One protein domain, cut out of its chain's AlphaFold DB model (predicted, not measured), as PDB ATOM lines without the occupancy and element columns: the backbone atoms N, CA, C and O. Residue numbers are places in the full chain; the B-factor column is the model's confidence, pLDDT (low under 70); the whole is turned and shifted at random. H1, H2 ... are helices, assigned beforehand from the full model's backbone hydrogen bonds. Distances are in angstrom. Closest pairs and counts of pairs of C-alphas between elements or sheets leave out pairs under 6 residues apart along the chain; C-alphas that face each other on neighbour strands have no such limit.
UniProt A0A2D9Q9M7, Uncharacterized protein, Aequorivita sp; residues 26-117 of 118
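What this domain is: This is residues 26 to 117 of the 118 residues of an uncharacterized protein of Aequorivita sp (UniProt A0A2D9Q9M7). One long helix, H4, has the shorter H2 and H3 packed on its residues 75 to 87; residues 94 to 117, holding small H5, stick out as an arm, and H1 is apart before a long link. The printed part has 92 residues with five named helices, H1 to H5 in order, which hold 57 of them; the class is all helix, and the whole is only just loose, close to extended: radius of gyration of the C-alphas 18.4 A, spans 58 by 24 by 19 A.

Where its parts are: From C-alpha 75 at (69.442, -14.982, 41.473), H4, residues 75 to 97, runs 32.7 A to C-alpha 97 at (39.755, -15.167, 27.658). Look before it for H3, residues 57 to 67, 15.3 A, H2, residues 45 to 54, 14.4 A, and H1, residues 26 to 31; after it, H5, residues 109 to 115.

How they stand to each other: H4 touches H2 with residues 79 to 87 alone, closest C-alphas Thr 79 and Leu 52, 6.9 A, shallow tilt of 28 degrees, opposite ways. H4 touches H3 with residues 75 to 82 alone, closest C-alphas Asn 75 and Leu 57, 6.3 A. H1 and H5 touch no helix. Every O i to N i+4 pair in H1 to H5 is within hydrogen-bond range.

The domain as a whole: The farthest C-alphas, Lys 73 and His 116, are 58.4 A apart. The printed part has no cut; links H1 to H2 and H4 to H5 are long. Find pLDDT under 70 at residues 26 to 37, 93 to 107 and 110 to 117.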
ATOM      1  N   SER A  26      42.248 -20.052  45.050       55.25
ATOM      2  CA  SER A  26      42.521 -21.490  45.025       55.25
ATOM      3  C   SER A  26      41.346 -22.359  44.533       55.25
ATOM      4  O   SER A  26      41.542 -23.214  43.674       55.25
ATOM      5  N   GLU A  27      40.115 -22.149  45.011       55.88
ATOM      6  CA  GLU A  27      38.923 -22.864  44.515       55.88
ATOM      7  C   GLU A  27      38.602 -22.510  43.058       55.88
ATOM      8  O   GLU A  27      38.179 -23.374  42.289       55.88
ATOM      9  N   LEU A  28      38.813 -21.251  42.661       56.53
ATOM     10  CA  LEU A  28      38.622 -20.814  41.276       56.53
ATOM     11  C   LEU A  28      39.682 -21.422  40.340       56.53
ATOM     12  O   LEU A  28      39.342 -21.852  39.240       56.53
ATOM     13  N   GLU A  29      40.936 -21.517  40.789       56.62
ATOM     14  CA  GLU A  29      42.041 -22.170  40.072       56.62
ATOM     15  C   GLU A  29      41.817 -23.687  39.922       56.62
ATOM     16  O   GLU A  29      42.082 -24.247  38.854       56.62
ATOM     17  N   GLN A  30      41.277 -24.349  40.953       57.19
ATOM     18  CA  GLN A  30      40.912 -25.772  40.909       57.19
ATOM     19  C   GLN A  30      39.740 -26.049  39.961       57.19
ATOM     20  O   GLN A  30      39.772 -27.031  39.221       57.19
ATOM     21  N   LEU A  31      38.726 -25.175  39.940       52.31
ATOM     22  CA  LEU A  31      37.567 -25.309  39.048       52.31
ATOM     23  C   LEU A  31      37.949 -25.177  37.562       52.31
ATOM     24  O   LEU A  31      37.271 -25.728  36.699       52.31
ATOM     25  N   LEU A  32      39.036 -24.464  37.267       57.44
ATOM     26  CA  LEU A  32      39.537 -24.206  35.916       57.44
ATOM     27  C   LEU A  32      40.544 -25.269  35.404       57.44
ATOM     28  O   LEU A  32      41.135 -25.061  34.347       57.44
ATOM     29  N   ASP A  33      40.764 -26.385  36.125       52.59
ATOM     30  CA  ASP A  33      41.769 -27.444  35.831       52.59
ATOM     31  C   ASP A  33      43.151 -26.864  35.432       52.59
ATOM     32  O   ASP A  33      43.886 -27.392  34.590       52.59
ATOM     33  N   MET A  34      43.519 -25.726  36.041       53.12
ATOM     34  CA  MET A  34      44.691 -24.934  35.646       53.12
ATOM     35  C   MET A  34      46.016 -25.628  35.943       53.12
ATOM     36  O   MET A  34      47.031 -25.263  35.356       53.12
ATOM     37  N   GLY A  35      46.013 -26.656  36.795       49.75
ATOM     38  CA  GLY A  35      47.187 -27.487  37.062       49.75
ATOM     39  C   GLY A  35      47.737 -28.190  35.815       49.75
ATOM     40  O   GLY A  35      48.902 -28.577  35.811       49.75
ATOM     41  N   LYS A  36      46.936 -28.320  34.743       51.16
ATOM     42  CA  LYS A  36      47.371 -28.899  33.461       51.16
ATOM     43  C   LYS A  36      47.737 -27.868  32.385       51.16
ATOM     44  O   LYS A  36      48.394 -28.248  31.421       51.16
ATOM     45  N   MET A  37      47.345 -26.595  32.523       62.53
ATOM     46  CA  MET A  37      47.598 -25.545  31.511       62.53
ATOM     47  C   MET A  37      48.508 -24.404  31.983       62.53
ATOM     48  O   MET A  37      49.137 -23.759  31.148       62.53
ATOM     49  N   ASN A  38      48.599 -24.137  33.289       72.75
ATOM     50  CA  ASN A  38      49.403 -23.046  33.832       72.75
ATOM     51  C   ASN A  38      50.707 -23.581  34.450       72.75
ATOM     52  O   ASN A  38      50.672 -24.169  35.536       72.75
ATOM     53  N   PRO A  39      51.871 -23.339  33.824       80.75
ATOM     54  CA  PRO A  39      53.135 -23.882  34.305       80.75
ATOM     55  C   PRO A  39      53.637 -23.215  35.604       80.75
ATOM     56  O   PRO A  39      54.538 -23.760  36.243       80.75
ATOM     57  N   TYR A  40      53.029 -22.097  36.028       85.00
ATOM     58  CA  TYR A  40      53.319 -21.383  37.283       85.00
ATOM     59  C   TYR A  40      52.409 -21.780  38.450       85.00
ATOM     60  O   TYR A  40      52.629 -21.338  39.577       85.00
ATOM     61  N   GLN A  41      51.380 -22.599  38.200       81.75
ATOM     62  CA  GLN A  41      50.443 -23.082  39.224       81.75
ATOM     63  C   GLN A  41      49.708 -21.966  40.000       81.75
ATOM     64  O   GLN A  41      49.231 -22.212  41.107       81.75
ATOM     65  N   THR A  42      49.667 -20.735  39.480       83.44
ATOM     66  CA  THR A  42      48.853 -19.626  40.011       83.44
ATOM     67  C   THR A  42      48.652 -18.525  38.965       83.44
ATOM     68  O   THR A  42      49.477 -18.373  38.063       83.44
ATOM     69  N   LEU A  43      47.560 -17.762  39.062       82.75
ATOM     70  CA  LEU A  43      47.354 -16.512  38.309       82.75
ATOM     71  C   LEU A  43      47.656 -15.247  39.127       82.75
ATOM     72  O   LEU A  43      47.651 -14.139  38.584       82.75
ATOM     73  N   SER A  44      47.907 -15.394  40.428       86.88
ATOM     74  CA  SER A  44      48.197 -14.284  41.328       86.88
ATOM     75  C   SER A  44      49.683 -13.938  41.292       86.88
ATOM     76  O   SER A  44      50.534 -14.740  41.674       86.88
ATOM     77  N   LYS A  45      50.002 -12.707  40.877       89.25
ATOM     78  CA  LYS A  45      51.383 -12.202  40.881       89.25
ATOM     79  C   LYS A  45      51.981 -12.177  42.289       89.25
ATOM     80  O   LYS A  45      53.146 -12.515  42.448       89.25
ATOM     81  N   ALA A  46      51.191 -11.809  43.298       90.38
ATOM     82  CA  ALA A  46      51.652 -11.774  44.686       90.38
ATOM     83  C   ALA A  46      52.055 -13.176  45.165       90.38
ATOM     84  O   ALA A  46      53.179 -13.373  45.611       90.38
ATOM     85  N   THR A  47      51.188 -14.166  44.941       88.94
ATOM     86  CA  THR A  47      51.456 -15.569  45.288       88.94
ATOM     87  C   THR A  47      52.647 -16.131  44.516       88.94
ATOM     88  O   THR A  47      53.410 -16.934  45.045       88.94
ATOM     89  N   PHE A  48      52.834 -15.715  43.261       92.88
ATOM     90  CA  PHE A  48      53.998 -16.115  42.482       92.88
ATOM     91  C   PHE A  48      55.304 -15.534  43.039       92.88
ATOM     92  O   PHE A  48      56.285 -16.264  43.150       92.88
ATOM     93  N   ILE A  49      55.312 -14.257  43.434       93.44
ATOM     94  CA  ILE A  49      56.482 -13.609  44.045       93.44
ATOM     95  C   ILE A  49      56.826 -14.263  45.386       93.44
ATOM     96  O   ILE A  49      57.980 -14.616  45.594       93.44
ATOM     97  N   GLU A  50      55.837 -14.508  46.248       93.38
ATOM     98  CA  GLU A  50      56.045 -15.201  47.528       93.38
ATOM     99  C   GLU A  50      56.677 -16.585  47.320       93.38
ATOM    100  O   GLU A  50      57.684 -16.912  47.943       93.38
ATOM    101  N   ARG A  51      56.165 -17.368  46.358       91.62
ATOM    102  CA  ARG A  51      56.756 -18.666  45.994       91.62
ATOM    103  C   ARG A  51      58.183 -18.534  45.467       91.62
ATOM    104  O   ARG A  51      59.018 -19.377  45.772       91.62
ATOM    105  N   LEU A  52      58.476 -17.510  44.664       92.69
ATOM    106  CA  LEU A  52      59.838 -17.265  44.189       92.69
ATOM    107  C   LEU A  52      60.781 -16.877  45.332       92.69
ATOM    108  O   LEU A  52      61.958 -17.218  45.268       92.69
ATOM    109  N   ASP A  53      60.313 -16.183  46.362       92.75
ATOM    110  CA  ASP A  53      61.150 -15.840  47.515       92.75
ATOM    111  C   ASP A  53      61.455 -17.060  48.396       92.75
ATOM    112  O   ASP A  53      62.540 -17.141  48.972       92.75
ATOM    113  N   GLU A  54      60.545 -18.034  48.439       93.38
ATOM    114  CA  GLU A  54      60.737 -19.315  49.130       93.38
ATOM    115  C   GLU A  54      61.635 -20.298  48.360       93.38
ATOM    116  O   GLU A  54      62.268 -21.151  48.980       93.38
ATOM    117  N   MET A  55      61.713 -20.175  47.028       91.75
ATOM    118  CA  MET A  55      62.511 -21.063  46.178       91.75
ATOM    119  C   MET A  55      64.013 -20.779  46.251       91.75
ATOM    120  O   MET A  55      64.469 -19.629  46.146       91.75
ATOM    121  N   ASP A  56      64.800 -21.851  46.293       93.50
ATOM    122  CA  ASP A  56      66.243 -21.771  46.111       93.50
ATOM    123  C   ASP A  56      66.636 -21.511  44.638       93.50
ATOM    124  O   ASP A  56      65.808 -21.435  43.720       93.50
ATOM    125  N   LEU A  57      67.932 -21.288  44.394       91.38
ATOM    126  CA  LEU A  57      68.428 -20.975  43.051       91.38
ATOM    127  C   LEU A  57      68.217 -22.142  42.069       91.38
ATOM    128  O   LEU A  57      67.934 -21.906  40.893       91.38
ATOM    129  N   ASP A  58      68.337 -23.383  42.539       93.19
ATOM    130  CA  ASP A  58      68.201 -24.576  41.707       93.19
ATOM    131  C   ASP A  58      66.732 -24.808  41.326       93.19
ATOM    132  O   ASP A  58      66.427 -25.099  40.167       93.19
ATOM    133  N   GLU A  59      65.802 -24.588  42.252       93.56
ATOM    134  CA  GLU A  59      64.356 -24.608  42.027       93.56
ATOM    135  C   GLU A  59      63.932 -23.532  41.024       93.56
ATOM    136  O   GLU A  59      63.201 -23.820  40.069       93.56
ATOM    137  N   LYS A  60      64.465 -22.310  41.153       94.25
ATOM    138  CA  LYS A  60      64.251 -21.238  40.167       94.25
ATOM    139  C   LYS A  60      64.789 -21.610  38.795       94.25
ATOM    140  O   LYS A  60      64.148 -21.320  37.784       94.25
ATOM    141  N   HIS A  61      65.943 -22.268  38.734       93.75
ATOM    142  CA  HIS A  61      66.504 -22.760  37.480       93.75
ATOM    143  C   HIS A  61      65.625 -23.834  36.833       93.75
ATOM    144  O   HIS A  61      65.380 -23.776  35.625       93.75
ATOM    145  N   GLN A  62      65.112 -24.779  37.619       93.56
ATOM    146  CA  GLN A  62      64.185 -25.800  37.133       93.56
ATOM    147  C   GLN A  62      62.878 -25.182  36.629       93.56
ATOM    148  O   GLN A  62      62.378 -25.572  35.568       93.56
ATOM    149  N   LEU A  63      62.339 -24.197  37.352       92.50
ATOM    150  CA  LEU A  63      61.157 -23.461  36.928       92.50
ATOM    151  C   LEU A  63      61.420 -22.704  35.623       92.50
ATOM    152  O   LEU A  63      60.627 -22.824  34.695       92.50
ATOM    153  N   ALA A  64      62.550 -22.002  35.514       92.88
ATOM    154  CA  ALA A  64      62.935 -21.279  34.305       92.88
ATOM    155  C   ALA A  64      62.977 -22.201  33.077       92.88
ATOM    156  O   ALA A  64      62.386 -21.880  32.048       92.88
ATOM    157  N   ILE A  65      63.565 -23.395  33.211       92.25
ATOM    158  CA  ILE A  65      63.575 -24.408  32.144       92.25
ATOM    159  C   ILE A  65      62.149 -24.849  31.787       92.25
ATOM    160  O   ILE A  65      61.817 -24.945  30.606       92.25
ATOM    161  N   ARG A  66      61.292 -25.088  32.787       89.88
ATOM    162  CA  ARG A  66      59.900 -25.521  32.582       89.88
ATOM    163  C   ARG A  66      59.068 -24.486  31.822       89.88
ATOM    164  O   ARG A  66      58.242 -24.873  31.001       89.88
ATOM    165  N   VAL A  67      59.273 -23.199  32.098       89.12
ATOM    166  CA  VAL A  67      58.494 -22.096  31.501       89.12
ATOM    167  C   VAL A  67      59.154 -21.482  30.262       89.12
ATOM    168  O   VAL A  67      58.589 -20.586  29.643       89.12
ATOM    169  N   GLY A  68      60.331 -21.976  29.865       88.69
ATOM    170  CA  GLY A  68      61.052 -21.503  28.680       88.69
ATOM    171  C   GLY A  68      61.827 -20.196  28.881       88.69
ATOM    172  O   GLY A  68      62.145 -19.518  27.905       88.69
ATOM    173  N   VAL A  69      62.150 -19.832  30.125       92.19
ATOM    174  CA  VAL A  69      63.012 -18.690  30.463       92.19
ATOM    175  C   VAL A  69      64.465 -19.143  30.510       92.19
ATOM    176  O   VAL A  69      64.807 -20.126  31.163       92.19
ATOM    177  N   THR A  70      65.352 -18.394  29.852       91.25
ATOM    178  CA  THR A  70      66.789 -18.688  29.851       91.25
ATOM    179  C   THR A  70      67.377 -18.578  31.265       91.25
ATOM    180  O   THR A  70      67.390 -17.472  31.821       91.25
ATOM    181  N   PRO A  71      67.931 -19.674  31.821       88.56
ATOM    182  CA  PRO A  71      68.594 -19.685  33.123       88.56
ATOM    183  C   PRO A  71      69.749 -18.677  33.209       88.56
ATOM    184  O   PRO A  71      70.564 -18.584  32.290       88.56
ATOM    185  N   VAL A  72      69.872 -17.958  34.329       91.94
ATOM    186  CA  VAL A  72      71.010 -17.063  34.611       91.94
ATOM    187  C   VAL A  72      71.558 -17.294  36.013       91.94
ATOM    188  O   VAL A  72      70.800 -17.551  36.936       91.94
ATOM    189  N   LYS A  73      72.881 -17.179  36.179       87.38
ATOM    190  CA  LYS A  73      73.559 -17.449  37.462       87.38
ATOM    191  C   LYS A  73      73.224 -16.442  38.566       87.38
ATOM    192  O   LYS A  73      73.459 -16.712  39.737       87.38
ATOM    193  N   ASN A  74      72.765 -15.249  38.195       92.81
ATOM    194  CA  ASN A  74      72.406 -14.212  39.149       92.81
ATOM    195  C   ASN A  74      70.953 -14.423  39.600       92.81
ATOM    196  O   ASN A  74      70.042 -14.293  38.786       92.81
ATOM    197  N   ASN A  75      70.758 -14.715  40.889       90.00
ATOM    198  CA  ASN A  75      69.442 -14.982  41.473       90.00
ATOM    199  C   ASN A  75      68.456 -13.823  41.268       90.00
ATOM    200  O   ASN A  75      67.337 -14.049  40.829       90.00
ATOM    201  N   THR A  76      68.878 -12.580  41.515       92.50
ATOM    202  CA  THR A  76      68.027 -11.394  41.341       92.50
ATOM    203  C   THR A  76      67.553 -11.261  39.897       92.50
ATOM    204  O   THR A  76      66.357 -11.143  39.651       92.50
ATOM    205  N   GLN A  77      68.470 -11.384  38.934       93.12
ATOM    206  CA  GLN A  77      68.123 -11.325  37.510       93.12
ATOM    207  C   GLN A  77      67.237 -12.500  37.074       93.12
ATOM    208  O   GLN A  77      66.429 -12.354  36.160       93.12
ATOM    209  N   LEU A  78      67.398 -13.676  37.687       94.06
ATOM    210  CA  LEU A  78      66.557 -14.837  37.404       94.06
ATOM    211  C   LEU A  78      65.127 -14.613  37.906       94.06
ATOM    212  O   LEU A  78      64.185 -14.861  37.158       94.06
ATOM    213  N   THR A  79      64.973 -14.098  39.129       94.69
ATOM    214  CA  THR A  79      63.672 -13.733  39.703       94.69
ATOM    215  C   THR A  79      62.965 -12.686  38.843       94.69
ATOM    216  O   THR A  79      61.814 -12.893  38.472       94.69
ATOM    217  N   GLU A  80      63.652 -11.603  38.464       95.00
ATOM    218  CA  GLU A  80      63.084 -10.547  37.609       95.00
ATOM    219  C   GLU A  80      62.571 -11.114  36.279       95.00
ATOM    220  O   GLU A  80      61.419 -10.899  35.915       95.00
ATOM    221  N   ARG A  81      63.371 -11.946  35.599       94.31
ATOM    222  CA  ARG A  81      62.961 -12.584  34.337       94.31
ATOM    223  C   ARG A  81      61.765 -13.516  34.488       94.31
ATOM    224  O   ARG A  81      60.946 -13.603  33.577       94.31
ATOM    225  N   LEU A  82      61.686 -14.250  35.596       94.75
ATOM    226  CA  LEU A  82      60.550 -15.121  35.886       94.75
ATOM    227  C   LEU A  82      59.277 -14.298  36.120       94.75
ATOM    228  O   LEU A  82      58.223 -14.677  35.614       94.75
ATOM    229  N   ILE A  83      59.380 -13.167  36.823       95.19
ATOM    230  CA  ILE A  83      58.267 -12.232  37.049       95.19
ATOM    231  C   ILE A  83      57.800 -11.603  35.732       95.19
ATOM    232  O   ILE A  83      56.603 -11.614  35.452       95.19
ATOM    233  N   ASP A  84      58.722 -11.110  34.906       94.62
ATOM    234  CA  ASP A  84      58.388 -10.507  33.609       94.62
ATOM    235  C   ASP A  84      57.685 -11.521  32.694       94.62
ATOM    236  O   ASP A  84      56.663 -11.240  32.067       94.62
ATOM    237  N   ASN A  85      58.200 -12.750  32.658       93.50
ATOM    238  CA  ASN A  85      57.613 -13.817  31.860       93.50
ATOM    239  C   ASN A  85      56.233 -14.254  32.381       93.50
ATOM    240  O   ASN A  85      55.348 -14.578  31.586       93.50
ATOM    241  N   PHE A  86      56.028 -14.214  33.699       92.81
ATOM    242  CA  PHE A  86      54.718 -14.414  34.306       92.81
ATOM    243  C   PHE A  86      53.732 -13.315  33.890       92.81
ATOM    244  O   PHE A  86      52.616 -13.625  33.478       92.81
ATOM    245  N   ASP A  87      54.134 -12.043  33.915       90.31
ATOM    246  CA  ASP A  87      53.278 -10.934  33.474       90.31
ATOM    247  C   ASP A  87      52.842 -11.094  32.006       90.31
ATOM    248  O   ASP A  87      51.658 -10.929  31.686       90.31
ATOM    249  N   ASP A  88      53.766 -11.499  31.131       89.06
ATOM    250  CA  ASP A  88      53.482 -11.829  29.730       89.06
ATOM    251  C   ASP A  88      52.483 -12.984  29.599       89.06
ATOM    252  O   ASP A  88      51.554 -12.927  28.784       89.06
ATOM    253  N   PHE A  89      52.665 -14.040  30.393       86.94
ATOM    254  CA  PHE A  89      51.767 -15.190  30.419       86.94
ATOM    255  C   PHE A  89      50.351 -14.778  30.834       86.94
ATOM    256  O   PHE A  89      49.388 -15.108  30.138       86.94
ATOM    257  N   ILE A  90      50.207 -14.000  31.910       85.69
ATOM    258  CA  ILE A  90      48.896 -13.538  32.378       85.69
ATOM    259  C   ILE A  90      48.264 -12.577  31.364       85.69
ATOM    260  O   ILE A  90      47.060 -12.651  31.113       85.69
ATOM    261  N   SER A  91      49.050 -11.691  30.749       82.62
ATOM    262  CA  SER A  91      48.575 -10.793  29.690       82.62
ATOM    263  C   SER A  91      47.990 -11.575  28.507       82.62
ATOM    264  O   SER A  91      46.845 -11.345  28.112       82.62
ATOM    265  N   LYS A  92      48.720 -12.583  28.012       78.38
ATOM    266  CA  LYS A  92      48.255 -13.479  26.941       78.38
ATOM    267  C   LYS A  92      47.043 -14.307  27.367       78.38
ATOM    268  O   LYS A  92      46.095 -14.428  26.599       78.38
ATOM    269  N   SER A  93      47.028 -14.821  28.597       69.69
ATOM    270  CA  SER A  93      45.892 -15.574  29.142       69.69
ATOM    271  C   SER A  93      44.621 -14.723  29.194       69.69
ATOM    272  O   SER A  93      43.550 -15.189  28.807       69.69
ATOM    273  N   ARG A  94      44.725 -13.459  29.623       66.25
ATOM    274  CA  ARG A  94      43.599 -12.511  29.608       66.25
ATOM    275  C   ARG A  94      43.128 -12.205  28.193       66.25
ATOM    276  O   ARG A  94      41.932 -12.072  27.978       66.25
ATOM    277  N   MET A  95      44.045 -12.123  27.234       58.53
ATOM    278  CA  MET A  95      43.710 -11.888  25.830       58.53
ATOM    279  C   MET A  95      42.978 -13.086  25.199       58.53
ATOM    280  O   MET A  95      42.034 -12.885  24.445       58.53
ATOM    281  N   ILE A  96      43.340 -14.322  25.563       55.72
ATOM    282  CA  ILE A  96      42.642 -15.545  25.119       55.72
ATOM    283  C   ILE A  96      41.240 -15.651  25.743       55.72
ATOM    284  O   ILE A  96      40.300 -16.065  25.075       55.72
ATOM    285  N   GLN A  97      41.072 -15.241  27.003       53.38
ATOM    286  CA  GLN A  97      39.755 -15.167  27.658       53.38
ATOM    287  C   GLN A  97      38.937 -13.936  27.223       53.38
ATOM    288  O   GLN A  97      37.729 -13.868  27.437       53.38
ATOM    289  N   GLY A  98      39.602 -12.960  26.605       45.38
ATOM    290  CA  GLY A  98      39.083 -11.671  26.171       45.38
ATOM    291  C   GLY A  98      38.622 -11.656  24.720       45.38
ATOM    292  O   GLY A  98      38.897 -10.703  24.010       45.38
ATOM    293  N   THR A  99      37.919 -12.693  24.283       42.44
ATOM    294  CA  THR A  99      36.767 -12.560  23.383       42.44
ATOM    295  C   THR A  99      35.883 -13.771  23.665       42.44
ATOM    296  O   THR A  99      36.292 -14.885  23.346       42.44
ATOM    297  N   PRO A 100      34.668 -13.633  24.235       45.56
ATOM    298  CA  PRO A 100      33.639 -14.556  23.802       45.56
ATOM    299  C   PRO A 100      33.559 -14.324  22.296       45.56
ATOM    300  O   PRO A 100      33.196 -13.232  21.851       45.56
ATOM    301  N   SER A 101      33.999 -15.287  21.491       46.47
ATOM    302  CA  SER A 101      33.536 -15.344  20.116       46.47
ATOM    303  C   SER A 101      32.016 -15.374  20.234       46.47
ATOM    304  O   SER A 101      31.422 -16.382  20.604       46.47
ATOM    305  N   ASN A 102      31.381 -14.225  19.991       49.97
ATOM    306  CA  ASN A 102      29.930 -14.066  19.934       49.97
ATOM    307  C   ASN A 102      29.338 -14.811  18.723       49.97
ATOM    308  O   ASN A 102      28.228 -14.513  18.294       49.97
ATOM    309  N   ASP A 103      30.043 -15.809  18.198       50.97
ATOM    310  CA  ASP A 103      29.566 -16.765  17.213       50.97
ATOM    311  C   ASP A 103      28.691 -17.832  17.894       50.97
ATOM    312  O   ASP A 103      28.748 -19.016  17.566       50.97
ATOM    313  N   ILE A 104      27.866 -17.432  18.871       55.47
ATOM    314  CA  ILE A 104      26.699 -18.234  19.215       55.47
ATOM    315  C   ILE A 104      25.721 -17.997  18.073       55.47
ATOM    316  O   ILE A 104      25.165 -16.905  17.942       55.47
ATOM    317  N   ASP A 105      25.537 -19.017  17.238       59.41
ATOM    318  CA  ASP A 105      24.550 -18.999  16.165       59.41
ATOM    319  C   ASP A 105      23.192 -18.536  16.739       59.41
ATOM    320  O   ASP A 105      22.672 -19.182  17.663       59.41
ATOM    321  N   PRO A 106      22.599 -17.442  16.218       66.25
ATOM    322  CA  PRO A 106      21.276 -16.970  16.623       66.25
ATOM    323  C   PRO A 106      20.178 -18.035  16.484       66.25
ATOM    324  O   PRO A 106      19.107 -17.899  17.080       66.25
ATOM    325  N   SER A 107      20.426 -19.083  15.689       69.50
ATOM    326  CA  SER A 107      19.533 -20.226  15.511       69.50
ATOM    327  C   SER A 107      19.636 -21.281  16.626       69.50
ATOM    328  O   SER A 107      18.720 -22.092  16.780       69.50
ATOM    329  N   SER A 108      20.702 -21.261  17.436       70.12
ATOM    330  CA  SER A 108      20.940 -22.264  18.474       70.12
ATOM    331  C   SER A 108      19.953 -22.144  19.647       70.12
ATOM    332  O   SER A 108      19.577 -21.056  20.093       70.12
ATOM    333  N   GLU A 109      19.551 -23.285  20.206       70.38
ATOM    334  CA  GLU A 109      18.710 -23.344  21.414       70.38
ATOM    335  C   GLU A 109      19.403 -22.738  22.649       70.38
ATOM    336  O   GLU A 109      18.752 -22.296  23.597       70.38
ATOM    337  N   GLU A 110      20.733 -22.669  22.627       64.62
ATOM    338  CA  GLU A 110      21.563 -22.115  23.696       64.62
ATOM    339  C   GLU A 110      21.495 -20.578  23.729       64.62
ATOM    340  O   GLU A 110      21.320 -19.994  24.802       64.62
ATOM    341  N   TYR A 111      21.457 -19.923  22.558       65.25
ATOM    342  CA  TYR A 111      21.200 -18.481  22.436       65.25
ATOM    343  C   TYR A 111      19.855 -18.076  23.058       65.25
ATOM    344  O   TYR A 111      19.756 -17.095  23.799       65.25
ATOM    345  N   LYS A 112      18.802 -18.864  22.800       65.25
ATOM    346  CA  LYS A 112      17.448 -18.586  23.306       65.25
ATOM    347  C   LYS A 112      17.375 -18.652  24.829       65.25
ATOM    348  O   LYS A 112      16.672 -17.838  25.429       65.25
ATOM    349  N   LYS A 113      18.107 -19.583  25.451       64.12
ATOM    350  CA  LYS A 113      18.178 -19.710  26.914       64.12
ATOM    351  C   LYS A 113      18.866 -18.512  27.559       64.12
ATOM    352  O   LYS A 113      18.357 -17.988  28.543       64.12
ATOM    353  N   ILE A 114      19.981 -18.057  26.991       65.44
ATOM    354  CA  ILE A 114      20.768 -16.947  27.550       65.44
ATOM    355  C   ILE A 114      20.022 -15.613  27.401       65.44
ATOM    356  O   ILE A 114      20.025 -14.803  28.323       65.44
ATOM    357  N   LYS A 115      19.300 -15.408  26.290       59.91
ATOM    358  CA  LYS A 115      18.524 -14.182  26.044       59.91
ATOM    359  C   LYS A 115      17.427 -13.906  27.084       59.91
ATOM    360  O   LYS A 115      17.065 -12.756  27.266       59.91
ATOM    361  N   HIS A 116      16.884 -14.928  27.744       54.16
ATOM    362  CA  HIS A 116      15.843 -14.741  28.767       54.16
ATOM    363  C   HIS A 116      16.406 -14.413  30.160       54.16
ATOM    364  O   HIS A 116      15.630 -14.153  31.076       54.16
ATOM    365  N   LEU A 117      17.732 -14.467  30.335       53.88
ATOM    366  CA  LEU A 117      18.416 -14.205  31.604       53.88
ATOM    367  C   LEU A 117      19.046 -12.802  31.691       53.88
ATOM    368  O   LEU A 117      19.564 -12.447  32.750       53.88
TER     369      LEU A 117